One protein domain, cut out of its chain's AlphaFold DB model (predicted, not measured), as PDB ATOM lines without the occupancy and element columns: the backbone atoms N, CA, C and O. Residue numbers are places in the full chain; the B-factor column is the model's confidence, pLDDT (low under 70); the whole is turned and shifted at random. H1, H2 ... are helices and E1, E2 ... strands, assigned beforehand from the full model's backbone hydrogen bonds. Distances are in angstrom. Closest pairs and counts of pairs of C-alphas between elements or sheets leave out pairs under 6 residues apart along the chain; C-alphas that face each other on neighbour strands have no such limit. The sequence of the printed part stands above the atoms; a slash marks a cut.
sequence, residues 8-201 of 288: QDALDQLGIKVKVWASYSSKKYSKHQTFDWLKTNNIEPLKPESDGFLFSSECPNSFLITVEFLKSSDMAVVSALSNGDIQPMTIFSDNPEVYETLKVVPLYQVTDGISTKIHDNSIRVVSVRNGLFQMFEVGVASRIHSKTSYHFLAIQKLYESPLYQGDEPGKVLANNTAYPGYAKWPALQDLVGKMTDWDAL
ATOM      1  N   GLN A   8     -28.517 -20.570  23.156       87.62
ATOM      2  CA  GLN A   8     -29.652 -19.922  22.488       87.62
ATOM      3  C   GLN A   8     -29.257 -19.423  21.092       87.62
ATOM      4  O   GLN A   8     -29.938 -19.747  20.127       87.62
ATOM      5  N   ASP A   9     -28.115 -18.741  20.962       88.81
ATOM      6  CA  ASP A   9     -27.633 -18.239  19.668       88.81
ATOM      7  C   ASP A   9     -27.395 -19.377  18.661       88.81
ATOM      8  O   ASP A   9     -27.667 -19.239  17.468       88.81
ATOM      9  N   ALA A  10     -26.905 -20.530  19.134       89.88
ATOM     10  CA  ALA A  10     -26.696 -21.707  18.293       89.88
ATOM     11  C   ALA A  10     -28.029 -22.307  17.813       89.88
ATOM     12  O   ALA A  10     -28.140 -22.711  16.656       89.88
ATOM     13  N   LEU A  11     -29.054 -22.335  18.672       91.50
ATOM     14  CA  LEU A  11     -30.408 -22.735  18.282       91.50
ATOM     15  C   LEU A  11     -31.034 -21.734  17.300       91.50
ATOM     16  O   LEU A  11     -31.620 -22.152  16.300       91.50
ATOM     17  N   ASP A  12     -30.842 -20.432  17.514       91.25
ATOM     18  CA  ASP A  12     -31.353 -19.383  16.628       91.25
ATOM     19  C   ASP A  12     -30.734 -19.478  15.224       91.25
ATOM     20  O   ASP A  12     -31.443 -19.349  14.224       91.25
ATOM     21  N   GLN A  13     -29.438 -19.801  15.122       90.81
ATOM     22  CA  GLN A  13     -28.762 -20.082  13.844       90.81
ATOM     23  C   GLN A  13     -29.329 -21.314  13.126       90.81
ATOM     24  O   GLN A  13     -29.315 -21.379  11.897       90.81
ATOM     25  N   LEU A  14     -29.865 -22.281  13.875       89.88
ATOM     26  CA  LEU A  14     -30.600 -23.419  13.325       89.88
ATOM     27  C   LEU A  14     -32.067 -23.069  13.005       89.88
ATOM     28  O   LEU A  14     -32.806 -23.916  12.501       89.88
ATOM     29  N   GLY A  15     -32.507 -21.832  13.239       91.56
ATOM     30  CA  GLY A  15     -33.895 -21.413  13.049       91.56
ATOM     31  C   GLY A  15     -34.846 -22.010  14.089       91.56
ATOM     32  O   GLY A  15     -36.029 -22.194  13.796       91.56
ATOM     33  N   ILE A  16     -34.330 -22.344  15.274       92.69
ATOM     34  CA  ILE A  16     -35.071 -22.951  16.378       92.69
ATOM     35  C   ILE A  16     -35.325 -21.881  17.433       92.69
ATOM     36  O   ILE A  16     -34.396 -21.333  18.014       92.69
ATOM     37  N   LYS A  17     -36.596 -21.624  17.725       93.56
ATOM     38  CA  LYS A  17     -37.026 -20.697  18.768       93.56
ATOM     39  C   LYS A  17     -37.473 -21.480  19.989       93.56
ATOM     40  O   LYS A  17     -38.374 -22.313  19.908       93.56
ATOM     41  N   VAL A  18     -36.874 -21.171  21.131       92.75
ATOM     42  CA  VAL A  18     -37.282 -21.694  22.434       92.75
ATOM     43  C   VAL A  18     -38.055 -20.607  23.162       92.75
ATOM     44  O   VAL A  18     -37.588 -19.474  23.267       92.75
ATOM     45  N   LYS A  19     -39.234 -20.941  23.687       92.75
ATOM     46  CA  LYS A  19     -40.002 -20.040  24.550       92.75
ATOM     47  C   LYS A  19     -40.379 -20.761  25.832       92.75
ATOM     48  O   LYS A  19     -40.696 -21.948  25.825       92.75
ATOM     49  N   VAL A  20     -40.372 -20.026  26.938       90.88
ATOM     50  CA  VAL A  20     -40.789 -20.543  28.242       90.88
ATOM     51  C   VAL A  20     -41.964 -19.732  28.738       90.88
ATOM     52  O   VAL A  20     -41.949 -18.508  28.706       90.88
ATOM     53  N   TRP A  21     -42.971 -20.422  29.241       90.81
ATOM     54  CA  TRP A  21     -44.188 -19.832  29.760       90.81
ATOM     55  C   TRP A  21     -44.365 -20.234  31.215       90.81
ATOM     56  O   TRP A  21     -44.257 -21.418  31.551       90.81
ATOM     57  N   ALA A  22     -44.683 -19.269  32.075       85.69
ATOM     58  CA  ALA A  22     -45.205 -19.581  33.397       85.69
ATOM     59  C   ALA A  22     -46.632 -20.124  33.239       85.69
ATOM     60  O   ALA A  22     -47.502 -19.466  32.670       85.69
ATOM     61  N   SER A  23     -46.873 -21.337  33.730       76.25
ATOM     62  CA  SER A  23     -48.182 -21.977  33.726       76.25
ATOM     63  C   SER A  23     -48.721 -22.076  35.148       76.25
ATOM     64  O   SER A  23     -48.218 -22.825  35.989       76.25
ATOM     65  N   TYR A  24     -49.801 -21.338  35.391       64.62
ATOM     66  CA  TYR A  24     -50.513 -21.286  36.670       64.62
ATOM     67  C   TYR A  24     -51.567 -22.400  36.818       64.62
ATOM     68  O   TYR A  24     -52.388 -22.377  37.734       64.62
ATOM     69  N   SER A  25     -51.604 -23.372  35.899       54.28
ATOM     70  CA  SER A  25     -52.721 -24.315  35.817       54.28
ATOM     71  C   SER A  25     -52.686 -25.373  36.921       54.28
ATOM     72  O   SER A  25     -51.972 -26.376  36.867       54.28
ATOM     73  N   SER A  26     -53.562 -25.179  37.906       48.19
ATOM     74  CA  SER A  26     -54.008 -26.196  38.848       48.19
ATOM     75  C   SER A  26     -54.894 -27.227  38.128       48.19
ATOM     76  O   SER A  26     -56.106 -27.047  38.029       48.19
ATOM     77  N   LYS A  27     -54.309 -28.322  37.633       53.31
ATOM     78  CA  LYS A  27     -54.962 -29.627  37.353       53.31
ATOM     79  C   LYS A  27     -56.187 -29.684  36.405       53.31
ATOM     80  O   LYS A  27     -56.676 -30.787  36.180       53.31
ATOM     81  N   LYS A  28     -56.704 -28.581  35.849       54.03
ATOM     82  CA  LYS A  28     -57.979 -28.566  35.091       54.03
ATOM     83  C   LYS A  28     -57.851 -28.649  33.569       54.03
ATOM     84  O   LYS A  28     -58.830 -29.006  32.925       54.03
ATOM     85  N   TYR A  29     -56.684 -28.352  33.002       57.78
ATOM     86  CA  TYR A  29     -56.502 -28.259  31.551       57.78
ATOM     87  C   TYR A  29     -55.418 -29.211  31.049       57.78
ATOM     88  O   TYR A  29     -54.407 -29.428  31.719       57.78
ATOM     89  N   SER A  30     -55.609 -29.754  29.844       76.81
ATOM     90  CA  SER A  30     -54.538 -30.430  29.112       76.81
ATOM     91  C   SER A  30     -53.420 -29.437  28.754       76.81
ATOM     92  O   SER A  30     -53.609 -28.217  28.790       76.81
ATOM     93  N   LYS A  31     -52.236 -29.942  28.385       75.31
ATOM     94  CA  LYS A  31     -51.106 -29.079  27.991       75.31
ATOM     95  C   LYS A  31     -51.436 -28.169  26.795       75.31
ATOM     96  O   LYS A  31     -51.047 -27.009  26.814       75.31
ATOM     97  N   HIS A  32     -52.207 -28.665  25.824       78.81
ATOM     98  CA  HIS A  32     -52.653 -27.884  24.663       78.81
ATOM     99  C   HIS A  32     -53.674 -26.821  25.073       78.81
ATOM    100  O   HIS A  32     -53.472 -25.652  24.795       78.81
ATOM    101  N   GLN A  33     -54.677 -27.189  25.879       80.50
ATOM    102  CA  GLN A  33     -55.658 -26.227  26.397       80.50
ATOM    103  C   GLN A  33     -55.006 -25.110  27.219       80.50
ATOM    104  O   GLN A  33     -55.439 -23.964  27.171       80.50
ATOM    105  N   THR A  34     -53.961 -25.443  27.981       80.31
ATOM    106  CA  THR A  34     -53.195 -24.452  28.743       80.31
ATOM    107  C   THR A  34     -52.466 -23.497  27.803       80.31
ATOM    108  O   THR A  34     -52.464 -22.293  28.036       80.31
ATOM    109  N   PHE A  35     -51.878 -24.016  26.729       82.12
ATOM    110  CA  PHE A  35     -51.172 -23.208  25.747       82.12
ATOM    111  C   PHE A  35     -52.099 -22.309  24.922       82.12
ATOM    112  O   PHE A  35     -51.831 -21.116  24.793       82.12
ATOM    113  N   ASP A  36     -53.224 -22.843  24.452       83.75
ATOM    114  CA  ASP A  36     -54.247 -22.074  23.739       83.75
ATOM    115  C   ASP A  36     -54.801 -20.962  24.629       83.75
ATOM    116  O   ASP A  36     -55.003 -19.836  24.174       83.75
ATOM    117  N   TRP A  37     -54.994 -21.245  25.922       83.31
ATOM    118  CA  TRP A  37     -55.393 -20.238  26.900       83.31
ATOM    119  C   TRP A  37     -54.329 -19.144  27.059       83.31
ATOM    120  O   TRP A  37     -54.686 -17.966  27.037       83.31
ATOM    121  N   LEU A  38     -53.043 -19.501  27.164       83.25
ATOM    122  CA  LEU A  38     -51.942 -18.530  27.241       83.25
ATOM    123  C   LEU A  38     -51.918 -17.617  26.005       83.25
ATOM    124  O   LEU A  38     -51.894 -16.396  26.159       83.25
ATOM    125  N   LYS A  39     -52.009 -18.196  24.797       82.94
ATOM    126  CA  LYS A  39     -52.072 -17.454  23.525       82.94
ATOM    127  C   LYS A  39     -53.312 -16.552  23.453       82.94
ATOM    128  O   LYS A  39     -53.187 -15.368  23.170       82.94
ATOM    129  N   THR A  40     -54.498 -17.081  23.764       85.38
ATOM    130  CA  THR A  40     -55.778 -16.344  23.684       85.38
ATOM    131  C   THR A  40     -55.825 -15.146  24.631       85.38
ATOM    132  O   THR A  40     -56.434 -14.127  24.315       85.38
ATOM    133  N   ASN A  41     -55.181 -15.251  25.794       84.19
ATOM    134  CA  ASN A  41     -55.141 -14.176  26.783       84.19
ATOM    135  C   ASN A  41     -53.955 -13.217  26.589       84.19
ATOM    136  O   ASN A  41     -53.720 -12.387  27.463       84.19
ATOM    137  N   ASN A  42     -53.220 -13.313  25.471       86.38
ATOM    138  CA  ASN A  42     -52.026 -12.507  25.187       86.38
ATOM    139  C   ASN A  42     -51.024 -12.508  26.349       86.38
ATOM    140  O   ASN A  42     -50.420 -11.484  26.675       86.38
ATOM    141  N   ILE A  43     -50.877 -13.655  27.016       86.62
ATOM    142  CA  ILE A  43     -49.745 -13.835  27.915       86.62
ATOM    143  C   ILE A  43     -48.497 -13.830  27.024       86.62
ATOM    144  O   ILE A  43     -48.538 -14.316  25.895       86.62
ATOM    145  N   GLU A  44     -47.401 -13.261  27.505       90.38
ATOM    146  CA  GLU A  44     -46.125 -13.262  26.788       90.38
ATOM    147  C   GLU A  44     -45.203 -14.347  27.362       90.38
ATOM    148  O   GLU A  44     -45.262 -14.631  28.567       90.38
ATOM    149  N   PRO A  45     -44.328 -14.954  26.539       91.81
ATOM    150  CA  PRO A  45     -43.303 -15.844  27.051       91.81
ATOM    151  C   PRO A  45     -42.324 -15.065  27.935       91.81
ATOM    152  O   PRO A  45     -42.022 -13.888  27.715       91.81
ATOM    153  N   LEU A  46     -41.794 -15.757  28.935       91.75
ATOM    154  CA  LEU A  46     -40.764 -15.247  29.824       91.75
ATOM    155  C   LEU A  46     -39.486 -14.976  29.030       91.75
ATOM    156  O   LEU A  46     -39.072 -15.789  28.201       91.75
ATOM    157  N   LYS A  47     -38.846 -13.846  29.326       91.75
ATOM    158  CA  LYS A  47     -37.562 -13.467  28.737       91.75
ATOM    159  C   LYS A  47     -36.456 -13.751  29.753       91.75
ATOM    160  O   LYS A  47     -36.491 -13.138  30.818       91.75
ATOM    161  N   PRO A  48     -35.522 -14.669  29.467       91.25
ATOM    162  CA  PRO A  48     -34.414 -14.938  30.374       91.25
ATOM    163  C   PRO A  48     -33.464 -13.735  30.450       91.25
ATOM    164  O   PRO A  48     -33.207 -13.067  29.446       91.25
ATOM    165  N   GLU A  49     -32.915 -13.482  31.636       90.88
ATOM    166  CA  GLU A  49     -31.715 -12.660  31.815       90.88
ATOM    167  C   GLU A  49     -30.497 -13.344  31.163       90.88
ATOM    168  O   GLU A  49     -30.542 -14.511  30.766       90.88
ATOM    169  N   SER A  50     -29.370 -12.634  31.069       84.56
ATOM    170  CA  SER A  50     -28.140 -13.148  30.444       84.56
ATOM    171  C   SER A  50     -27.558 -14.394  31.119       84.56
ATOM    172  O   SER A  50     -26.789 -15.125  30.499       84.56
ATOM    173  N   ASP A  51     -27.885 -14.632  32.389       85.31
ATOM    174  CA  ASP A  51     -27.492 -15.833  33.128       85.31
ATOM    175  C   ASP A  51     -28.539 -16.957  33.050       85.31
ATOM    176  O   ASP A  51     -28.369 -18.006  33.668       85.31
ATOM    177  N   GLY A  52     -29.608 -16.760  32.274       89.75
ATOM    178  CA  GLY A  52     -30.737 -17.674  32.146       89.75
ATOM    179  C   GLY A  52     -31.830 -17.471  33.195       89.75
ATOM    180  O   GLY A  52     -32.836 -18.178  33.137       89.75
ATOM    181  N   PHE A  53     -31.687 -16.546  34.151       91.75
ATOM    182  CA  PHE A  53     -32.706 -16.314  35.176       91.75
ATOM    183  C   PHE A  53     -34.040 -15.875  34.561       91.75
ATOM    184  O   PHE A  53     -34.086 -14.991  33.711       91.75
ATOM    185  N   LEU A  54     -35.133 -16.506  34.991       91.38
ATOM    186  CA  LEU A  54     -36.488 -16.212  34.523       91.38
ATOM    187  C   LEU A  54     -37.232 -15.326  35.524       91.38
ATOM    188  O   LEU A  54     -37.700 -14.251  35.171       91.38
ATOM    189  N   PHE A  55     -37.383 -15.812  36.757       89.88
ATOM    190  CA  PHE A  55     -37.972 -15.097  37.892       89.88
ATOM    191  C   PHE A  55     -37.799 -15.924  39.176       89.88
ATOM    192  O   PHE A  55     -37.385 -17.090  39.141       89.88
ATOM    193  N   SER A  56     -38.156 -15.336  40.317       87.88
ATOM    194  CA  SER A  56     -38.282 -16.029  41.598       87.88
ATOM    195  C   SER A  56     -39.730 -16.044  42.085       87.88
ATOM    196  O   SER A  56     -40.504 -15.129  41.803       87.88
ATOM    197  N   SER A  57     -40.127 -17.101  42.793       83.00
ATOM    198  CA  SER A  57     -41.482 -17.211  43.334       83.00
ATOM    199  C   SER A  57     -41.564 -18.045  44.610       83.00
ATOM    200  O   SER A  57     -40.715 -18.896  44.877       83.00
ATOM    201  N   GLU A  58     -42.617 -17.791  45.388       76.56
ATOM    202  CA  GLU A  58     -43.011 -18.590  46.558       76.56
ATOM    203  C   GLU A  58     -44.163 -19.566  46.239       76.56
ATOM    204  O   GLU A  58     -44.483 -20.448  47.034       76.56
ATOM    205  N   CYS A  59     -44.808 -19.422  45.074       65.12
ATOM    206  CA  CYS A  59     -45.962 -20.225  44.663       65.12
ATOM    207  C   CYS A  59     -45.599 -21.229  43.556       65.12
ATOM    208  O   CYS A  59     -44.792 -20.920  42.681       65.12
ATOM    209  N   PRO A  60     -46.212 -22.428  43.543       60.44
ATOM    210  CA  PRO A  60     -45.911 -23.440  42.539       60.44
ATOM    211  C   PRO A  60     -46.496 -23.062  41.176       60.44
ATOM    212  O   PRO A  60     -47.701 -23.166  40.959       60.44
ATOM    213  N   ASN A  61     -45.617 -22.706  40.240       68.00
ATOM    214  CA  ASN A  61     -45.936 -22.524  38.826       68.00
ATOM    215  C   ASN A  61     -45.327 -23.674  38.023       68.00
ATOM    216  O   ASN A  61     -44.127 -23.894  38.088       68.00
ATOM    217  N   SER A  62     -46.106 -24.414  37.240       81.62
ATOM    218  CA  SER A  62     -45.473 -25.292  36.246       81.62
ATOM    219  C   SER A  62     -44.890 -24.433  35.129       81.62
ATOM    220  O   SER A  62     -45.338 -23.307  34.916       81.62
ATOM    221  N   PHE A  63     -43.927 -24.953  34.380       85.94
ATOM    222  CA  PHE A  63     -43.465 -24.281  33.169       85.94
ATOM    223  C   PHE A  63     -43.984 -25.012  31.951       85.94
ATOM    224  O   PHE A  63     -44.138 -26.234  31.961       85.94
ATOM    225  N   LEU A  64     -44.246 -24.262  30.895       88.50
ATOM    226  CA  LEU A  64     -44.467 -24.813  29.574       88.50
ATOM    227  C   LEU A  64     -43.325 -24.332  28.682       88.50
ATOM    228  O   LEU A  64     -43.159 -23.134  28.472       88.50
ATOM    229  N   ILE A  65     -42.524 -25.272  28.193       89.44
ATOM    230  CA  ILE A  65     -41.490 -25.013  27.193       89.44
ATOM    231  C   ILE A  65     -42.115 -25.267  25.825       89.44
ATOM    232  O   ILE A  65     -42.669 -26.351  25.600       89.44
ATOM    233  N   THR A  66     -42.012 -24.284  24.931       90.75
ATOM    234  CA  THR A  66     -42.303 -24.460  23.509       90.75
ATOM    235  C   THR A  66     -41.017 -24.413  22.703       90.75
ATOM    236  O   THR A  66     -40.128 -23.600  22.962       90.75
ATOM    237  N   VAL A  67     -40.908 -25.327  21.744       91.31
ATOM    238  CA  VAL A  67     -39.837 -25.331  20.747       91.31
ATOM    239  C   VAL A  67     -40.500 -25.218  19.386       91.31
ATOM    240  O   VAL A  67     -41.309 -26.073  19.030       91.31
ATOM    241  N   GLU A  68     -40.173 -24.154  18.663       92.31
ATOM    242  CA  GLU A  68     -40.708 -23.820  17.347       92.31
ATOM    243  C   GLU A  68     -39.577 -23.822  16.321       92.31
ATOM    244  O   GLU A  68     -38.535 -23.212  16.543       92.31
ATOM    245  N   PHE A  69     -39.771 -24.475  15.182       91.25
ATOM    246  CA  PHE A  69     -38.793 -24.479  14.094       91.25
ATOM    247  C   PHE A  69     -39.475 -24.714  12.751       91.25
ATOM    248  O   PHE A  69     -40.563 -25.285  12.691       91.25
ATOM    249  N   LEU A  70     -38.840 -24.282  11.660       87.75
ATOM    250  CA  LEU A  70     -39.341 -24.581  10.321       87.75
ATOM    251  C   LEU A  70     -39.308 -26.088  10.072       87.75
ATOM    252  O   LEU A  70     -38.305 -26.753  10.340       87.75
ATOM    253  N   LYS A  71     -40.409 -26.612   9.538       83.56
ATOM    254  CA  LYS A  71     -40.573 -28.016   9.188       83.56
ATOM    255  C   LYS A  71     -39.427 -28.455   8.284       83.56
ATOM    256  O   LYS A  71     -39.247 -27.938   7.186       83.56
ATOM    257  N   SER A  72     -38.675 -29.436   8.763       86.31
ATOM    258  CA  SER A  72     -37.513 -29.980   8.079       86.31
ATOM    259  C   SER A  72     -37.340 -31.451   8.441       86.31
ATOM    260  O   SER A  72     -37.733 -31.869   9.532       86.31
ATOM    261  N   SER A  73     -36.773 -32.245   7.533       89.19
ATOM    262  CA  SER A  73     -36.456 -33.659   7.780       89.19
ATOM    263  C   SER A  73     -35.205 -33.847   8.639       89.19
ATOM    264  O   SER A  73     -35.010 -34.913   9.208       89.19
ATOM    265  N   ASP A  74     -34.376 -32.810   8.751       91.75
ATOM    266  CA  ASP A  74     -33.084 -32.826   9.443       91.75
ATOM    267  C   ASP A  74     -33.155 -32.397  10.918       91.75
ATOM    268  O   ASP A  74     -32.115 -32.263  11.570       91.75
ATOM    269  N   MET A  75     -34.360 -32.168  11.451       92.12
ATOM    270  CA  MET A  75     -34.582 -31.781  12.844       92.12
ATOM    271  C   MET A  75     -35.742 -32.541  13.477       92.12
ATOM    272  O   MET A  75     -36.782 -32.778  12.862       92.12
ATOM    273  N   ALA A  76     -35.571 -32.885  14.747       91.88
ATOM    274  CA  ALA A  76     -36.590 -33.524  15.557       91.88
ATOM    275  C   ALA A  76     -36.485 -33.052  17.003       91.88
ATOM    276  O   ALA A  76     -35.420 -32.669  17.486       91.88
ATOM    277  N   VAL A  77     -37.601 -33.130  17.717       91.31
ATOM    278  CA  VAL A  77     -37.625 -32.889  19.156       91.31
ATOM    279  C   VAL A  77     -38.008 -34.176  19.854       91.31
ATOM    280  O   VAL A  77     -38.963 -34.846  19.459       91.31
ATOM    281  N   VAL A  78     -37.243 -34.534  20.877       88.62
ATOM    282  CA  VAL A  78     -37.349 -35.807  21.579       88.62
ATOM    283  C   VAL A  78     -37.458 -35.580  23.083       88.62
ATOM    284  O   VAL A  78     -36.873 -34.651  23.646       88.62
ATOM    285  N   SER A  79     -38.203 -36.449  23.755       82.94
ATOM    286  CA  SER A  79     -38.238 -36.524  25.213       82.94
ATOM    287  C   SER A  79     -37.364 -37.671  25.694       82.94
ATOM    288  O   SER A  79     -37.459 -38.769  25.147       82.94
ATOM    289  N   ALA A  80     -36.575 -37.437  26.741       75.00
ATOM    290  CA  ALA A  80     -35.941 -38.513  27.488       75.00
ATOM    291  C   ALA A  80     -36.970 -39.187  28.406       75.00
ATOM    292  O   ALA A  80     -37.735 -38.516  29.099       75.00
ATOM    293  N   LEU A  81     -36.994 -40.512  28.398       72.19
ATOM    294  CA  LEU A  81     -37.837 -41.338  29.246       72.19
ATOM    295  C   LEU A  81     -37.086 -41.749  30.517       72.19
ATOM    296  O   LEU A  81     -35.856 -41.757  30.577       72.19
ATOM    297  N   SER A  82     -37.832 -42.141  31.549       65.38
ATOM    298  CA  SER A  82     -37.272 -42.554  32.846       65.38
ATOM    299  C   SER A  82     -36.394 -43.810  32.774       65.38
ATOM    300  O   SER A  82     -35.533 -44.002  33.628       65.38
ATOM    301  N   ASN A  83     -36.583 -44.649  31.753       69.00
ATOM    302  CA  ASN A  83     -35.739 -45.810  31.457       69.00
ATOM    303  C   ASN A  83     -34.456 -45.442  30.681       69.00
ATOM    304  O   ASN A  83     -33.690 -46.332  30.324       69.00
ATOM    305  N   GLY A  84     -34.224 -44.152  30.417       64.56
ATOM    306  CA  GLY A  84     -33.084 -43.659  29.651       64.56
ATOM    307  C   GLY A  84     -33.257 -43.734  28.135       64.56
ATOM    308  O   GLY A  84     -32.318 -43.385  27.429       64.56
ATOM    309  N   ASP A  85     -34.417 -44.169  27.639       72.31
ATOM    310  CA  ASP A  85     -34.738 -44.165  26.211       72.31
ATOM    311  C   ASP A  85     -35.173 -42.765  25.749       72.31
ATOM    312  O   ASP A  85     -35.448 -41.885  26.570       72.31
ATOM    313  N   ILE A  86     -35.249 -42.536  24.440       77.56
ATOM    314  CA  ILE A  86     -35.790 -41.295  23.886       77.56
ATOM    315  C   ILE A  86     -36.935 -41.574  22.922       77.56
ATOM    316  O   ILE A  86     -36.946 -42.577  22.214       77.56
ATOM    317  N   GLN A  87     -37.896 -40.658  22.860       82.06
ATOM    318  CA  GLN A  87     -39.005 -40.756  21.915       82.06
ATOM    319  C   GLN A  87     -39.246 -39.423  21.212       82.06
ATOM    320  O   GLN A  87     -39.217 -38.384  21.881       82.06
ATOM    321  N   PRO A  88     -39.508 -39.429  19.890       83.75
ATOM    322  CA  PRO A  88     -39.982 -38.248  19.186       83.75
ATOM    323  C   PRO A  88     -41.236 -37.694  19.854       83.75
ATOM    324  O   PRO A  88     -42.177 -38.427  20.163       83.75
ATOM    325  N   MET A  89     -41.251 -36.387  20.078       84.88
ATOM    326  CA  MET A  89     -42.412 -35.712  20.632       84.88
ATOM    327  C   MET A  89     -43.434 -35.418  19.542       84.88
ATOM    328  O   MET A  89     -43.091 -35.117  18.400       84.88
ATOM    329  N   THR A  90     -44.711 -35.470  19.917       77.00
ATOM    330  CA  THR A  90     -45.806 -35.068  19.037       77.00
ATOM    331  C   THR A  90     -45.662 -33.598  18.663       77.00
ATOM    332  O   THR A  90     -45.563 -32.740  19.541       77.00
ATOM    333  N   ILE A  91     -45.683 -33.331  17.361       79.69
ATOM    334  CA  ILE A  91     -45.739 -31.983  16.808       79.69
ATOM    335  C   ILE A  91     -47.197 -31.530  16.807       79.69
ATOM    336  O   ILE A  91     -48.084 -32.250  16.349       79.69
ATOM    337  N   PHE A  92     -47.427 -30.331  17.314       73.25
ATOM    338  CA  PHE A  92     -48.696 -29.628  17.307       73.25
ATOM    339  C   PHE A  92     -48.414 -28.265  16.689       73.25
ATOM    340  O   PHE A  92     -47.649 -27.499  17.250       73.25
ATOM    341  N   SER A  93     -48.955 -27.987  15.509       74.56
ATOM    342  CA  SER A  93     -48.823 -26.671  14.892       74.56
ATOM    343  C   SER A  93     -50.003 -26.421  13.973       74.56
ATOM    344  O   SER A  93     -50.324 -27.263  13.132       74.56
ATOM    345  N   ASP A  94     -50.610 -25.247  14.120       74.38
ATOM    346  CA  ASP A  94     -51.629 -24.744  13.196       74.38
ATOM    347  C   ASP A  94     -51.003 -24.250  11.883       74.38
ATOM    348  O   ASP A  94     -51.685 -24.117  10.866       74.38
ATOM    349  N   ASN A  95     -49.691 -23.985  11.890       78.75
ATOM    350  CA  ASN A  95     -48.939 -23.589  10.712       78.75
ATOM    351  C   ASN A  95     -48.281 -24.828  10.070       78.75
ATOM    352  O   ASN A  95     -47.413 -25.446  10.694       78.75
ATOM    353  N   PRO A  96     -48.616 -25.174   8.811       74.44
ATOM    354  CA  PRO A  96     -48.074 -26.359   8.141       74.44
ATOM    355  C   PRO A  96     -46.552 -26.315   7.917       74.44
ATOM    356  O   PRO A  96     -45.938 -27.363   7.699       74.44
ATOM    357  N   GLU A  97     -45.948 -25.127   7.973       80.69
ATOM    358  CA  GLU A  97     -44.516 -24.892   7.768       80.69
ATOM    359  C   GLU A  97     -43.716 -24.848   9.072       80.69
ATOM    360  O   GLU A  97     -42.490 -24.834   9.030       80.69
ATOM    361  N   VAL A  98     -44.378 -24.833  10.231       82.12
ATOM    362  CA  VAL A  98     -43.719 -24.758  11.540       82.12
ATOM    363  C   VAL A  98     -44.029 -26.021  12.320       82.12
ATOM    364  O   VAL A  98     -45.167 -26.470  12.380       82.12
ATOM    365  N   TYR A  99     -43.011 -26.608  12.928       82.50
ATOM    366  CA  TYR A  99     -43.175 -27.611  13.962       82.50
ATOM    367  C   TYR A  99     -43.106 -26.920  15.314       82.50
ATOM    368  O   TYR A  99     -42.128 -26.245  15.622       82.50
ATOM    369  N   GLU A 100     -44.155 -27.094  16.111       83.62
ATOM    370  CA  GLU A 100     -44.232 -26.619  17.484       83.62
ATOM    371  C   GLU A 100     -44.471 -27.827  18.402       83.62
ATOM    372  O   GLU A 100     -45.189 -28.777  18.077       83.62
ATOM    373  N   THR A 101     -43.772 -27.863  19.529       81.94
ATOM    374  CA  THR A 101     -43.894 -28.940  20.514       81.94
ATOM    375  C   THR A 101     -43.872 -28.383  21.921       81.94
ATOM    376  O   THR A 101     -43.315 -27.319  22.180       81.94
ATOM    377  N   LEU A 102     -44.525 -29.113  22.823       83.62
ATOM    378  CA  LEU A 102     -44.937 -28.638  24.135       83.62
ATOM    379  C   LEU A 102     -44.496 -29.628  25.213       83.62
ATOM    380  O   LEU A 102     -44.965 -30.779  25.248       83.62
ATOM    381  N   LYS A 103     -43.664 -29.149  26.143       82.12
ATOM    382  CA  LYS A 103     -43.282 -29.874  27.359       82.12
ATOM    383  C   LYS A 103     -43.728 -29.103  28.593       82.12
ATOM    384  O   LYS A 103     -43.318 -27.968  28.809       82.12
ATOM    385  N   VAL A 104     -44.549 -29.752  29.415       82.00
ATOM    386  CA  VAL A 104     -44.826 -29.270  30.771       82.00
ATOM    387  C   VAL A 104     -43.691 -29.736  31.670       82.00
ATOM    388  O   VAL A 104     -43.396 -30.930  31.713       82.00
ATOM    389  N   VAL A 105     -43.083 -28.794  32.381       78.69
ATOM    390  CA  VAL A 105     -42.104 -29.039  33.434       78.69
ATOM    391  C   VAL A 105     -42.821 -28.867  34.772       78.69
ATOM    392  O   VAL A 105     -43.130 -27.734  35.164       78.69
ATOM    393  N   PRO A 106     -43.153 -29.975  35.458       73.31
ATOM    394  CA  PRO A 106     -43.849 -29.911  36.728       73.31
ATOM    395  C   PRO A 106     -42.920 -29.416  37.836       73.31
ATOM    396  O   PRO A 106     -41.751 -29.801  37.934       73.31
ATOM    397  N   LEU A 107     -43.492 -28.602  38.715       73.88
ATOM    398  CA  LEU A 107     -42.890 -28.229  39.981       73.88
ATOM    399  C   LEU A 107     -43.425 -29.116  41.108       73.88
ATOM    400  O   LEU A 107     -44.622 -29.392  41.192       73.88
ATOM    401  N   TYR A 108     -42.529 -29.551  41.989       71.12
ATOM    402  CA  TYR A 108     -42.836 -30.404  43.130       71.12
ATOM    403  C   TYR A 108     -42.545 -29.668  44.427       71.12
ATOM    404  O   TYR A 108     -41.492 -29.045  44.563       71.12
ATOM    405  N   GLN A 109     -43.454 -29.791  45.392       69.94
ATOM    406  CA  GLN A 109     -43.159 -29.399  46.764       69.94
ATOM    407  C   GLN A 109     -42.099 -30.335  47.342       69.94
ATOM    408  O   GLN A 109     -42.205 -31.559  47.238       69.94
ATOM    409  N   VAL A 110     -41.090 -29.740  47.958       71.00
ATOM    410  CA  VAL A 110     -40.057 -30.419  48.740       71.00
ATOM    411  C   VAL A 110     -39.937 -29.708  50.085       71.00
ATOM    412  O   VAL A 110     -40.483 -28.616  50.263       71.00
ATOM    413  N   THR A 111     -39.250 -30.320  51.048       64.94
ATOM    414  CA  THR A 111     -38.971 -29.668  52.333       64.94
ATOM    415  C   THR A 111     -38.296 -28.318  52.067       64.94
ATOM    416  O   THR A 111     -37.273 -28.268  51.388       64.94
ATOM    417  N   ASP A 112     -38.929 -27.241  52.539       62.66
ATOM    418  CA  ASP A 112     -38.508 -25.837  52.407       62.66
ATOM    419  C   ASP A 112     -38.653 -25.155  51.028       62.66
ATOM    420  O   ASP A 112     -38.099 -24.071  50.837       62.66
ATOM    421  N   GLY A 113     -39.443 -25.695  50.087       64.62
ATOM    422  CA  GLY A 113     -39.809 -24.949  48.871       64.62
ATOM    423  C   GLY A 113     -40.331 -25.788  47.702       64.62
ATOM    424  O   GLY A 113     -41.023 -26.792  47.883       64.62
ATOM    425  N   ILE A 114     -40.029 -25.346  46.476       65.62
ATOM    426  CA  ILE A 114     -40.511 -25.960  45.233       65.62
ATOM    427  C   ILE A 114     -39.354 -26.218  44.245       65.62
ATOM    428  O   ILE A 114     -38.552 -25.320  43.985       65.62
ATOM    429  N   SER A 115     -39.277 -27.427  43.670       72.31
ATOM    430  CA  SER A 115     -38.193 -27.862  42.768       72.31
ATOM    431  C   SER A 115     -38.692 -28.664  41.555       72.31
ATOM    432  O   SER A 115     -39.740 -29.309  41.599       72.31
ATOM    433  N   THR A 116     -37.928 -28.647  40.462       69.56
ATOM    434  CA  THR A 116     -38.134 -29.488  39.273       69.56
ATOM    435  C   THR A 116     -37.489 -30.863  39.452       69.56
ATOM    436  O   THR A 116     -36.342 -30.955  39.889       69.56
ATOM    437  N   LYS A 117     -38.171 -31.949  39.059       68.25
ATOM    438  CA  LYS A 117     -37.535 -33.280  39.017       68.25
ATOM    439  C   LYS A 117     -36.606 -33.409  37.816       68.25
ATOM    440  O   LYS A 117     -36.995 -33.105  36.695       68.25
ATOM    441  N   ILE A 118     -35.439 -33.999  38.070       65.25
ATOM    442  CA  ILE A 118     -34.347 -34.226  37.111       65.25
ATOM    443  C   ILE A 118     -34.802 -34.906  35.809       65.25
ATOM    444  O   ILE A 118     -34.288 -34.604  34.742       65.25
ATOM    445  N   HIS A 119     -35.740 -35.850  35.883       64.25
ATOM    446  CA  HIS A 119     -36.107 -36.679  34.728       64.25
ATOM    447  C   HIS A 119     -37.216 -36.090  33.855       64.25
ATOM    448  O   HIS A 119     -37.578 -36.707  32.861       64.25
ATOM    449  N   ASP A 120     -37.796 -34.950  34.239       70.56
ATOM    450  CA  ASP A 120     -39.024 -34.453  33.606       70.56
ATOM    451  C   ASP A 120     -39.008 -32.941  33.347       70.56
ATOM    452  O   ASP A 120     -40.032 -32.346  33.011       70.56
ATOM    453  N   ASN A 121     -37.842 -32.314  33.506       79.88
ATOM    454  CA  ASN A 121     -37.670 -30.871  33.394       79.88
ATOM    455  C   ASN A 121     -36.993 -30.411  32.103       79.88
ATOM    456  O   ASN A 121     -36.726 -29.216  31.962       79.88
ATOM    457  N   SER A 122     -36.742 -31.340  31.178       86.56
ATOM    458  CA  SER A 122     -36.065 -31.060  29.921       86.56
ATOM    459  C   SER A 122     -36.788 -31.620  28.699       86.56
ATOM    460  O   SER A 122     -37.617 -32.533  28.768       86.56
ATOM    461  N   ILE A 123     -36.461 -31.020  27.564       88.88
ATOM    462  CA  ILE A 123     -36.772 -31.450  26.210       88.88
ATOM    463  C   ILE A 123     -35.467 -31.411  25.417       88.88
ATOM    464  O   ILE A 123     -34.602 -30.576  25.684       88.88
ATOM    465  N   ARG A 124     -35.292 -32.322  24.460       90.62
ATOM    466  CA  ARG A 124     -34.074 -32.368  23.651       90.62
ATOM    467  C   ARG A 124     -34.369 -32.081  22.199       90.62
ATOM    468  O   ARG A 124     -35.313 -32.626  21.638       90.62
ATOM    469  N   VAL A 125     -33.530 -31.261  21.588       92.75
ATOM    470  CA  VAL A 125     -33.594 -30.945  20.166       92.75
ATOM    471  C   VAL A 125     -32.446 -31.652  19.463       92.75
ATOM    472  O   VAL A 125     -31.297 -31.536  19.883       92.75
ATOM    473  N   VAL A 126     -32.769 -32.409  18.422       93.50
ATOM    474  CA  VAL A 126     -31.829 -33.180  17.608       93.50
ATOM    475  C   VAL A 126     -31.784 -32.567  16.214       93.50
ATOM    476  O   VAL A 126     -32.830 -32.328  15.614       93.50
ATOM    477  N   SER A 127     -30.579 -32.340  15.693       94.19
ATOM    478  CA  SER A 127     -30.345 -31.916  14.313       94.19
ATOM    479  C   SER A 127     -29.269 -32.779  13.660       94.19
ATOM    480  O   SER A 127     -28.327 -33.188  14.334       94.19
ATOM    481  N   VAL A 128     -29.410 -33.052  12.362       94.25
ATOM    482  CA  VAL A 128     -28.410 -33.758  11.532       94.25
ATOM    483  C   VAL A 128     -27.886 -32.889  10.378       94.25
ATOM    484  O   VAL A 128     -27.363 -33.384   9.377       94.25
ATOM    485  N   ARG A 129     -28.064 -31.569  10.487       91.06
ATOM    486  CA  ARG A 129     -27.740 -30.612   9.424       91.06
ATOM    487  C   ARG A 129     -26.282 -30.674   9.013       91.06
ATOM    488  O   ARG A 129     -25.387 -30.749   9.848       91.06
ATOM    489  N   ASN A 130     -26.050 -30.567   7.706       88.62
ATOM    490  CA  ASN A 130     -24.711 -30.519   7.117       88.62
ATOM    491  C   ASN A 130     -23.826 -31.717   7.521       88.62
ATOM    492  O   ASN A 130     -22.616 -31.566   7.681       88.62
ATOM    493  N   GLY A 131     -24.429 -32.893   7.730       88.56
ATOM    494  CA  GLY A 131     -23.708 -34.100   8.145       88.56
ATOM    495  C   GLY A 131     -23.193 -34.056   9.588       88.56
ATOM    496  O   GLY A 131     -22.333 -34.859   9.945       88.56
ATOM    497  N   LEU A 132     -23.689 -33.135  10.419       91.19
ATOM    498  CA  LEU A 132     -23.367 -33.036  11.840       91.19
ATOM    499  C   LEU A 132     -24.573 -33.454  12.673       91.19
ATOM    500  O   LEU A 132     -25.617 -32.812  12.618       91.19
ATOM    501  N   PHE A 133     -24.412 -34.477  13.506       91.94
ATOM    502  CA  PHE A 133     -25.369 -34.769  14.560       91.94
ATOM    503  C   PHE A 133     -25.109 -33.849  15.751       91.94
ATOM    504  O   PHE A 133     -24.059 -33.913  16.390       91.94
ATOM    505  N   GLN A 134     -26.094 -33.008  16.047       92.81
ATOM    506  CA  GLN A 134     -26.126 -32.110  17.188       92.81
ATOM    507  C   GLN A 134     -27.317 -32.453  18.078       92.81
ATOM    508  O   GLN A 134     -28.423 -32.712  17.599       92.81
ATOM    509  N   MET A 135     -27.097 -32.426  19.388       91.38
ATOM    510  CA  MET A 135     -28.154 -32.609  20.375       91.38
ATOM    511  C   MET A 135     -28.062 -31.520  21.430       91.38
ATOM    512  O   MET A 135     -27.038 -31.371  22.097       91.38
ATOM    513  N   PHE A 136     -29.158 -30.798  21.602       92.00
ATOM    514  CA  PHE A 136     -29.325 -29.762  22.607       92.00
ATOM    515  C   PHE A 136     -30.335 -30.230  23.644       92.00
ATOM    516  O   PHE A 136     -31.300 -30.916  23.316       92.00
ATOM    517  N   GLU A 137     -30.131 -29.849  24.893       90.69
ATOM    518  CA  GLU A 137     -31.093 -30.003  25.969       90.69
ATOM    519  C   GLU A 137     -31.548 -28.626  26.421       90.69
ATOM    520  O   GLU A 137     -30.737 -27.753  26.724       90.69
ATOM    521  N   VAL A 138     -32.861 -28.452  26.435       92.12
ATOM    522  CA  VAL A 138     -33.552 -27.251  26.882       92.12
ATOM    523  C   VAL A 138     -34.337 -27.643  28.119       92.12
ATOM    524  O   VAL A 138     -35.111 -28.600  28.083       92.12
ATOM    525  N   GLY A 139     -34.178 -26.918  29.215       90.69
ATOM    526  CA  GLY A 139     -34.933 -27.202  30.424       90.69
ATOM    527  C   GLY A 139     -35.072 -26.007  31.343       90.69
ATOM    528  O   GLY A 139     -34.424 -24.977  31.165       90.69
ATOM    529  N   VAL A 140     -35.932 -26.168  32.345       88.62
ATOM    530  CA  VAL A 140     -36.040 -25.215  33.449       88.62
ATOM    531  C   VAL A 140     -35.427 -25.847  34.689       88.62
ATOM    532  O   VAL A 140     -35.882 -26.891  35.163       88.62
ATOM    533  N   ALA A 141     -34.392 -25.206  35.218       86.06
ATOM    534  CA  ALA A 141     -33.751 -25.592  36.463       86.06
ATOM    535  C   ALA A 141     -34.260 -24.688  37.591       86.06
ATOM    536  O   ALA A 141     -34.290 -23.465  37.455       86.06
ATOM    537  N   SER A 142     -34.703 -25.287  38.699       83.19
ATOM    538  CA  SER A 142     -35.281 -24.549  39.833       83.19
ATOM    539  C   SER A 142     -34.541 -24.820  41.138       83.19
ATOM    540  O   SER A 142     -34.649 -25.920  41.688       83.19
ATOM    541  N   ARG A 143     -33.830 -23.813  41.657       79.94
ATOM    542  CA  ARG A 143     -33.152 -23.884  42.958       79.94
ATOM    543  C   ARG A 143     -34.016 -23.278  44.048       79.94
ATOM    544  O   ARG A 143     -34.585 -22.210  43.869       79.94
ATOM    545  N   ILE A 144     -34.028 -23.924  45.206       77.25
ATOM    546  CA  ILE A 144     -34.592 -23.364  46.430       77.25
ATOM    547  C   ILE A 144     -33.450 -22.803  47.261       77.25
ATOM    548  O   ILE A 144     -32.474 -23.503  47.541       77.25
ATOM    549  N   HIS A 145     -33.577 -21.548  47.668       76.19
ATOM    550  CA  HIS A 145     -32.671 -20.930  48.619       76.19
ATOM    551  C   HIS A 145     -33.461 -19.976  49.514       76.19
ATOM    552  O   HIS A 145     -34.208 -19.133  49.021       76.19
ATOM    553  N   SER A 146     -33.323 -20.126  50.834       75.50
ATOM    554  CA  SER A 146     -33.983 -19.260  51.823       75.50
ATOM    555  C   SER A 146     -35.502 -19.121  51.602       75.50
ATOM    556  O   SER A 146     -36.037 -18.017  51.616       75.50
ATOM    557  N   LYS A 147     -36.197 -20.250  51.371       76.19
ATOM    558  CA  LYS A 147     -37.649 -20.354  51.085       76.19
ATOM    559  C   LYS A 147     -38.129 -19.701  49.780       76.19
ATOM    560  O   LYS A 147     -39.322 -19.704  49.504       76.19
ATOM    561  N   THR A 148     -37.213 -19.188  48.963       81.12
ATOM    562  CA  THR A 148     -37.509 -18.653  47.633       81.12
ATOM    563  C   THR A 148     -37.077 -19.661  46.571       81.12
ATOM    564  O   THR A 148     -35.952 -20.169  46.618       81.12
ATOM    565  N   SER A 149     -37.950 -19.943  45.601       82.62
ATOM    566  CA  SER A 149     -37.588 -20.713  44.411       82.62
ATOM    567  C   SER A 149     -37.115 -19.767  43.309       82.62
ATOM    568  O   SER A 149     -37.813 -18.819  42.959       82.62
ATOM    569  N   TYR A 150     -35.933 -20.029  42.761       87.25
ATOM    570  CA  TYR A 150     -35.324 -19.304  41.648       87.25
ATOM    571  C   TYR A 150     -35.337 -20.198  40.414       87.25
ATOM    572  O   TYR A 150     -34.878 -21.342  40.480       87.25
ATOM    573  N   HIS A 151     -35.851 -19.683  39.302       88.12
ATOM    574  CA  HIS A 151     -36.065 -20.453  38.081       88.12
ATOM    575  C   HIS A 151     -35.168 -19.947  36.959       88.12
ATOM    576  O   HIS A 151     -35.087 -18.742  36.725       88.12
ATOM    577  N   PHE A 152     -34.529 -20.873  36.253       90.56
ATOM    578  CA  PHE A 152     -33.565 -20.575  35.203       90.56
ATOM    579  C   PHE A 152     -33.889 -21.388  33.955       90.56
ATOM    580  O   PHE A 152     -34.104 -22.598  34.043       90.56
ATOM    581  N   LEU A 153     -33.899 -20.736  32.797       91.88
ATOM    582  CA  LEU A 153     -33.796 -21.413  31.515       91.88
ATOM    583  C   LEU A 153     -32.349 -21.869  31.336       91.88
ATOM    584  O   LEU A 153     -31.420 -21.065  31.386       91.88
ATOM    585  N   ALA A 154     -32.183 -23.163  31.101       91.06
ATOM    586  CA  ALA A 154     -30.911 -23.758  30.757       91.06
ATOM    587  C   ALA A 154     -30.993 -24.374  29.356       91.06
ATOM    588  O   ALA A 154     -31.887 -25.173  29.069       91.06
ATOM    589  N   ILE A 155     -30.055 -23.991  28.492       91.94
ATOM    590  CA  ILE A 155     -29.878 -24.516  27.140       91.94
ATOM    591  C   ILE A 155     -28.430 -24.963  27.006       91.94
ATOM    592  O   ILE A 155     -27.505 -24.152  27.071       91.94
ATOM    593  N   GLN A 156     -28.237 -26.262  26.807       87.69
ATOM    594  CA  GLN A 156     -26.920 -26.875  26.705       87.69
ATOM    595  C   GLN A 156     -26.824 -27.751  25.462       87.69
ATOM    596  O   GLN A 156     -27.701 -28.565  25.189       87.69
ATOM    597  N   LYS A 157     -25.700 -27.666  24.754       88.12
ATOM    598  CA  LYS A 157     -25.322 -28.635  23.733       88.12
ATOM    599  C   LYS A 157     -24.764 -29.875  24.431       88.12
ATOM    600  O   LYS A 157     -23.714 -29.818  25.067       88.12
ATOM    601  N   LEU A 158     -25.498 -30.981  24.359       83.50
ATOM    602  CA  LEU A 158     -25.098 -32.264  24.937       83.50
ATOM    603  C   LEU A 158     -24.098 -33.001  24.053       83.50
ATOM    604  O   LEU A 158     -23.259 -33.743  24.560       83.50
ATOM    605  N   TYR A 159     -24.229 -32.846  22.736       85.12
ATOM    606  CA  TYR A 159     -23.419 -33.584  21.783       85.12
ATOM    607  C   TYR A 159     -23.293 -32.869  20.444       85.12
ATOM    608  O   TYR A 159     -24.228 -32.206  19.993       85.12
ATOM    609  N   GLU A 160     -22.139 -33.058  19.813       88.56
ATOM    610  CA  GLU A 160     -21.853 -32.654  18.443       88.56
ATOM    611  C   GLU A 160     -20.846 -33.635  17.838       88.56
ATOM    612  O   GLU A 160     -19.781 -33.878  18.414       88.56
ATOM    613  N   SER A 161     -21.173 -34.213  16.685       87.44
ATOM    614  CA  SER A 161     -20.262 -35.082  15.941       87.44
ATOM    615  C   SER A 161     -20.592 -35.093  14.455       87.44
ATOM    616  O   SER A 161     -21.769 -35.116  14.101       87.44
ATOM    617  N   PRO A 162     -19.580 -35.207  13.578       89.25
ATOM    618  CA  PRO A 162     -19.796 -35.668  12.215       89.25
ATOM    619  C   PRO A 162     -20.495 -37.027  12.183       89.25
ATOM    620  O   PRO A 162     -20.285 -37.864  13.073       89.25
ATOM    621  N   LEU A 163     -21.305 -37.217  11.148       89.94
ATOM    622  CA  LEU A 163     -21.985 -38.457  10.813       89.94
ATOM    623  C   LEU A 163     -21.251 -39.185   9.687       89.94
ATOM    624  O   LEU A 163     -20.695 -38.558   8.786       89.94
ATOM    625  N   TYR A 164     -21.290 -40.513   9.728       90.00
ATOM    626  CA  TYR A 164     -20.669 -41.384   8.736       90.00
ATOM    627  C   TYR A 164     -21.618 -42.507   8.325       90.00
ATOM    628  O   TYR A 164     -22.463 -42.943   9.114       90.00
ATOM    629  N   GLN A 165     -21.436 -43.016   7.107       90.31
ATOM    630  CA  GLN A 165     -22.095 -44.240   6.663       90.31
ATOM    631  C   GLN A 165     -21.658 -45.411   7.544       90.31
ATOM    632  O   GLN A 165     -20.463 -45.625   7.766       90.31
ATOM    633  N   GLY A 166     -22.637 -46.163   8.041       85.69
ATOM    634  CA  GLY A 166     -22.421 -47.474   8.634       85.69
ATOM    635  C   GLY A 166     -22.303 -48.577   7.587       85.69
ATOM    636  O   GLY A 166     -22.358 -48.338   6.383       85.69
ATOM    637  N   ASP A 167     -22.169 -49.806   8.078       84.50
ATOM    638  CA  ASP A 167     -21.946 -50.998   7.246       84.50
ATOM    639  C   ASP A 167     -23.157 -51.375   6.372       84.50
ATOM    640  O   ASP A 167     -23.033 -52.178   5.451       84.50
ATOM    641  N   GLU A 168     -24.328 -50.803   6.663       85.75
ATOM    642  CA  GLU A 168     -25.599 -51.085   5.997       85.75
ATOM    643  C   GLU A 168     -26.365 -49.775   5.718       85.75
ATOM    644  O   GLU A 168     -26.239 -48.817   6.497       85.75
ATOM    645  N   PRO A 169     -27.181 -49.706   4.646       83.06
ATOM    646  CA  PRO A 169     -28.001 -48.534   4.342       83.06
ATOM    647  C   PRO A 169     -28.898 -48.115   5.513       83.06
ATOM    648  O   PRO A 169     -29.550 -48.944   6.143       83.06
ATOM    649  N   GLY A 170     -28.939 -46.814   5.808       79.50
ATOM    650  CA  GLY A 170     -29.729 -46.247   6.910       79.50
ATOM    651  C   GLY A 170     -29.079 -46.360   8.296       79.50
ATOM    652  O   GLY A 170     -29.483 -45.645   9.212       79.50
ATOM    653  N   LYS A 171     -28.026 -47.173   8.457       86.56
ATOM    654  CA  LYS A 171     -27.203 -47.184   9.673       86.56
ATOM    655  C   LYS A 171     -26.235 -46.006   9.625       86.56
ATOM    656  O   LYS A 171     -25.376 -45.938   8.746       86.56
ATOM    657  N   VAL A 172     -26.361 -45.091  10.584       87.62
ATOM    658  CA  VAL A 172     -25.523 -43.889  10.684       87.62
ATOM    659  C   VAL A 172     -24.635 -43.973  11.920       87.62
ATOM    660  O   VAL A 172     -25.105 -44.182  13.041       87.62
ATOM    661  N   LEU A 173     -23.334 -43.789  11.713       85.94
ATOM    662  CA  LEU A 173     -22.333 -43.784  12.770       85.94
ATOM    663  C   LEU A 173     -22.015 -42.350  13.197       85.94
ATOM    664  O   LEU A 173     -21.940 -41.444  12.372       85.94
ATOM    665  N   ALA A 174     -21.771 -42.167  14.491       85.19
ATOM    666  CA  ALA A 174     -21.237 -40.941  15.073       85.19
ATOM    667  C   ALA A 174     -20.048 -41.293  15.980       85.19
ATOM    668  O   ALA A 174     -19.801 -42.466  16.285       85.19
ATOM    669  N   ASN A 175     -19.288 -40.294  16.424       76.31
ATOM    670  CA  ASN A 175     -18.157 -40.511  17.317       76.31
ATOM    671  C   ASN A 175     -18.636 -40.927  18.723       76.31
ATOM    672  O   ASN A 175     -18.917 -40.090  19.587       76.31
ATOM    673  N   ASN A 176     -18.697 -42.237  18.957       66.06
ATOM    674  CA  ASN A 176     -19.125 -42.827  20.228       66.06
ATOM    675  C   ASN A 176     -18.176 -42.531  21.399       66.06
ATOM    676  O   ASN A 176     -18.596 -42.612  22.552       66.06
ATOM    677  N   THR A 177     -16.921 -42.167  21.133       62.97
ATOM    678  CA  THR A 177     -15.951 -41.783  22.167       62.97
ATOM    679  C   THR A 177     -16.298 -40.424  22.772       62.97
ATOM    680  O   THR A 177     -16.120 -40.220  23.969       62.97
ATOM    681  N   ALA A 178     -16.843 -39.507  21.964       59.31
ATOM    682  CA  ALA A 178     -17.281 -38.188  22.416       59.31
ATOM    683  C   ALA A 178     -18.622 -38.225  23.180       59.31
ATOM    684  O   ALA A 178     -18.848 -37.389  24.051       59.31
ATOM    685  N   TYR A 179     -19.491 -39.205  22.903       63.75
ATOM    686  CA  TYR A 179     -20.710 -39.443  23.685       63.75
ATOM    687  C   TYR A 179     -21.088 -40.927  23.703       63.75
ATOM    688  O   TYR A 179     -21.818 -41.401  22.828       63.75
ATOM    689  N   PRO A 180     -20.672 -41.664  24.750       62.81
ATOM    690  CA  PRO A 180     -20.991 -43.083  24.894       62.81
ATOM    691  C   PRO A 180     -22.495 -43.379  24.966       62.81
ATOM    692  O   PRO A 180     -22.898 -44.534  24.834       62.81
ATOM    693  N   GLY A 181     -23.326 -42.358  25.213       67.62
ATOM    694  CA  GLY A 181     -24.781 -42.474  25.239       67.62
ATOM    695  C   GLY A 181     -25.393 -42.764  23.868       67.62
ATOM    696  O   GLY A 181     -26.357 -43.518  23.809       67.62
ATOM    697  N   TYR A 182     -24.809 -42.264  22.769       75.12
ATOM    698  CA  TYR A 182     -25.368 -42.461  21.422       75.12
ATOM    699  C   TYR A 182     -25.419 -43.948  21.060       75.12
ATOM    700  O   TYR A 182     -26.481 -44.470  20.728       75.12
ATOM    701  N   ALA A 183     -24.303 -44.660  21.254       72.12
ATOM    702  CA  ALA A 183     -24.204 -46.106  21.041       72.12
ATOM    703  C   ALA A 183     -25.224 -46.922  21.851       72.12
ATOM    704  O   ALA A 183     -25.610 -48.017  21.445       72.12
ATOM    705  N   LYS A 184     -25.646 -46.404  23.010       75.12
ATOM    706  CA  LYS A 184     -26.536 -47.093  23.951       75.12
ATOM    707  C   LYS A 184     -28.017 -46.803  23.704       75.12
ATOM    708  O   LYS A 184     -28.841 -47.370  24.415       75.12
ATOM    709  N   TRP A 185     -28.356 -45.958  22.727       80.00
ATOM    710  CA  TRP A 185     -29.729 -45.526  22.444       80.00
ATOM    711  C   TRP A 185     -30.171 -45.902  21.021       80.00
ATOM    712  O   TRP A 185     -30.082 -45.073  20.113       80.00
ATOM    713  N   PRO A 186     -30.690 -47.126  20.810       83.69
ATOM    714  CA  PRO A 186     -31.147 -47.580  19.495       83.69
ATOM    715  C   PRO A 186     -32.224 -46.681  18.877       83.69
ATOM    716  O   PRO A 186     -32.120 -46.328  17.710       83.69
ATOM    717  N   ALA A 187     -33.200 -46.211  19.664       84.88
ATOM    718  CA  ALA A 187     -34.256 -45.331  19.158       84.88
ATOM    719  C   ALA A 187     -33.714 -43.989  18.626       84.88
ATOM    720  O   ALA A 187     -34.247 -43.442  17.660       84.88
ATOM    721  N   LEU A 188     -32.635 -43.468  19.229       86.31
ATOM    722  CA  LEU A 188     -31.944 -42.282  18.722       86.31
ATOM    723  C   LEU A 188     -31.218 -42.576  17.413       86.31
ATOM    724  O   LEU A 188     -31.296 -41.768  16.494       86.31
ATOM    725  N   GLN A 189     -30.531 -43.713  17.327       86.88
ATOM    726  CA  GLN A 189     -29.830 -44.126  16.111       86.88
ATOM    727  C   GLN A 189     -30.812 -44.307  14.948       86.88
ATOM    728  O   GLN A 189     -30.579 -43.769  13.868       86.88
ATOM    729  N   ASP A 190     -31.947 -44.966  15.188       88.44
ATOM    730  CA  ASP A 190     -33.010 -45.151  14.196       88.44
ATOM    731  C   ASP A 190     -33.598 -43.814  13.732       88.44
ATOM    732  O   ASP A 190     -33.883 -43.622  12.548       88.44
ATOM    733  N   LEU A 191     -33.806 -42.880  14.664       89.94
ATOM    734  CA  LEU A 191     -34.292 -41.540  14.353       89.94
ATOM    735  C   LEU A 191     -33.277 -40.771  13.499       89.94
ATOM    736  O   LEU A 191     -33.642 -40.254  12.446       89.94
ATOM    737  N   VAL A 192     -32.010 -40.734  13.918       91.06
ATOM    738  CA  VAL A 192     -30.920 -40.067  13.186       91.06
ATOM    739  C   VAL A 192     -30.759 -40.668  11.790       91.06
ATOM    740  O   VAL A 192     -30.643 -39.917  10.823       91.06
ATOM    741  N   GLY A 193     -30.843 -41.994  11.654       90.62
ATOM    742  CA  GLY A 193     -30.816 -42.680  10.362       90.62
ATOM    743  C   GLY A 193     -31.937 -42.235   9.421       90.62
ATOM    744  O   GLY A 193     -31.685 -41.989   8.248       90.62
ATOM    745  N   LYS A 194     -33.160 -42.040   9.935       91.06
ATOM    746  CA  LYS A 194     -34.305 -41.543   9.142       91.06
ATOM    747  C   LYS A 194     -34.198 -40.069   8.759       91.06
ATOM    748  O   LYS A 194     -34.784 -39.662   7.762       91.06
ATOM    749  N   MET A 195     -33.518 -39.268   9.575       92.56
ATOM    750  CA  MET A 195     -33.347 -37.830   9.348       92.56
ATOM    751  C   MET A 195     -32.205 -37.517   8.375       92.56
ATOM    752  O   MET A 195     -32.115 -36.397   7.876       92.56
ATOM    753  N   THR A 196     -31.316 -38.483   8.138       92.62
ATOM    754  CA  THR A 196     -30.072 -38.277   7.397       92.62
ATOM    755  C   THR A 196     -30.168 -38.846   5.989       92.62
ATOM    756  O   THR A 196     -30.620 -39.972   5.794       92.62
ATOM    757  N   ASP A 197     -29.677 -38.093   5.007       91.25
ATOM    758  CA  ASP A 197     -29.418 -38.626   3.672       91.25
ATOM    759  C   ASP A 197     -28.156 -39.501   3.714       91.25
ATOM    760  O   ASP A 197     -27.029 -39.002   3.733       91.25
ATOM    761  N   TRP A 198     -28.354 -40.817   3.811       89.94
ATOM    762  CA  TRP A 198     -27.270 -41.784   3.992       89.94
ATOM    763  C   TRP A 198     -26.269 -41.762   2.830       89.94
ATOM    764  O   TRP A 198     -25.065 -41.859   3.067       89.94
ATOM    765  N   ASP A 199     -26.734 -41.574   1.592       89.19
ATOM    766  CA  ASP A 199     -25.873 -41.567   0.403       89.19
ATOM    767  C   ASP A 199     -24.961 -40.331   0.349       89.19
ATOM    768  O   ASP A 199     -23.883 -40.379  -0.246       89.19
ATOM    769  N   ALA A 200     -25.355 -39.243   1.014       90.00
ATOM    770  CA  ALA A 200     -24.570 -38.016   1.111       90.00
ATOM    771  C   ALA A 200     -23.485 -38.061   2.206       90.00
ATOM    772  O   ALA A 200     -22.622 -37.178   2.255       90.00
ATOM    773  N   LEU A 201     -23.513 -39.057   3.100       90.06
ATOM    774  CA  LEU A 201     -22.545 -39.165   4.189       90.06
ATOM    775  C   LEU A 201     -21.187 -39.703   3.714       90.06
ATOM    776  O   LEU A 201     -21.115 -40.583   2.854       90.06
TER     777      LEU A 201
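This is residues 8 to 201 of the 288 residues of an uncharacterized protein of Candidatus Yanofskybacteria bacterium RIFCSPHIGHO2_01_FULL_41_53 (UniProt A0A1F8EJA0). Two sheets lie face to face as a sandwich, their strands nearly aligned: a large, strongly twisted sheet built along the long hairpin of E10 and E11, and a smaller sheet of E1, E3 and E6 over part of it. H2 crosses the small sheet on the side away from the large one, the large sheet curls round H4 near one end, and the short hairpin of E7 and E8 packs beside the far part of E10 and E11 at the other end. The printed part has 194 residues with four named helices and twelve named strands, in the order H1 E1 H2 E2 E3 E4 E5 E6 E7 E8 E9 E10 E11 E12 H3 H4. The class is mixed, helices and strands; the large sheet is branched, the small one runs E1 E3 E6, and the neighbours in both are antiparallel. The whole is compact, with a radius of gyration of the C-alphas of 17.8 A, and spans 55 by 36 by 31 A, only just elongated.

The large sheet holds E11, residues 148 to 165, 50.7 A long, from C-alpha 148 at (-37.509, -18.653, 47.633) to C-alpha 165 at (-22.095, -44.240, 6.663); E10, residues 132 to 145, 39.8 A; E9, residues 122 to 127, 16.6 A; E4, residues 75 to 80, 16.2 A; E2, residues 53 to 57; E5, residues 86 to 88; and E12, residues 172 to 174. The small sheet holds E1, residues 16 to 23, 21.8 A; E3, residues 62 to 70, 26.6 A; and E6, residues 98 to 105, 22.4 A. E7, residues 107 to 110, and E8, residues 113 to 116, form a hairpin. The helices are H1, residues 8 to 13, beginning at C-alpha 8 (-29.652, -19.922, 22.488); H2, residues 31 to 40, 14.2 A; H3, residues 180 to 183; and H4, residues 186 to 195, 14.2 A, ending at C-alpha 195 (-33.347, -37.830, 9.348).

E9, E10, E11 and E12 form a meander, each strand the antiparallel neighbour of the one before. N 139 and O 154 of the hairpin E10 and E11 are 2.9 A apart, within hydrogen-bond range, as are N 125 and O 136 of E9 and E10 at 2.8 A. E2, beside residues 149 to 152, and E12, beside residues 163 to 165, lie on one side of E11, with E10 on the other side; N 54 and O 151 are 2.8 A apart, N 164 and O 173 2.9 A. E4 has E9 on one side, with N 78 and O 124 2.8 A apart, and E5 on the other, with N 79 and O 87 2.9 A apart. H4 is on this sheet, its closest C-alphas to E12 being Gly 193 and Val 172, 5.4 A apart. H3 only grazes it with residues 181 to 183, and H3 and H4 only just touch, only at the corner, with 3 pairs of C-alphas within 8 A, the closest being Tyr 182 and Leu 188 at 7.1 A. The parts of the two sheets that face each other are 8.7 A centre to centre, their best planes 13 degrees apart and their strands at 18 degrees. In the small sheet N 19 and O 66 of E1 and E3 are 2.9 A apart, N 65 and O 103 of E3 and E6 also 2.9 A. H2 is on it at a height of 9.5 A over the sheet, across the strands, at 83 degrees to E1 on the local plane. H1 only grazes both sheets. E6 runs on into E7 at 14 degrees; N 108 and O 115 of E7 and E8 are 2.8 A apart, and the closest C-alphas of E8 and E10 are Ser 115 and Ser 142, 5.3 A apart. Each O i to N i+4 pair is within hydrogen-bond range in H1, H2 and H4; H3 is too short for such a pair.

The C-alphas of Ser 146 and Asp 199, the two farthest apart, are 56.6 A apart. The printed part has no cut, and its one long link is H2 to E2, residues 41 to 52. The mean pLDDT of the printed part is 82.4; 27 residues are under 70, among them residues 24 to 29, 111 to 114, 116 to 119 and 176 to 181.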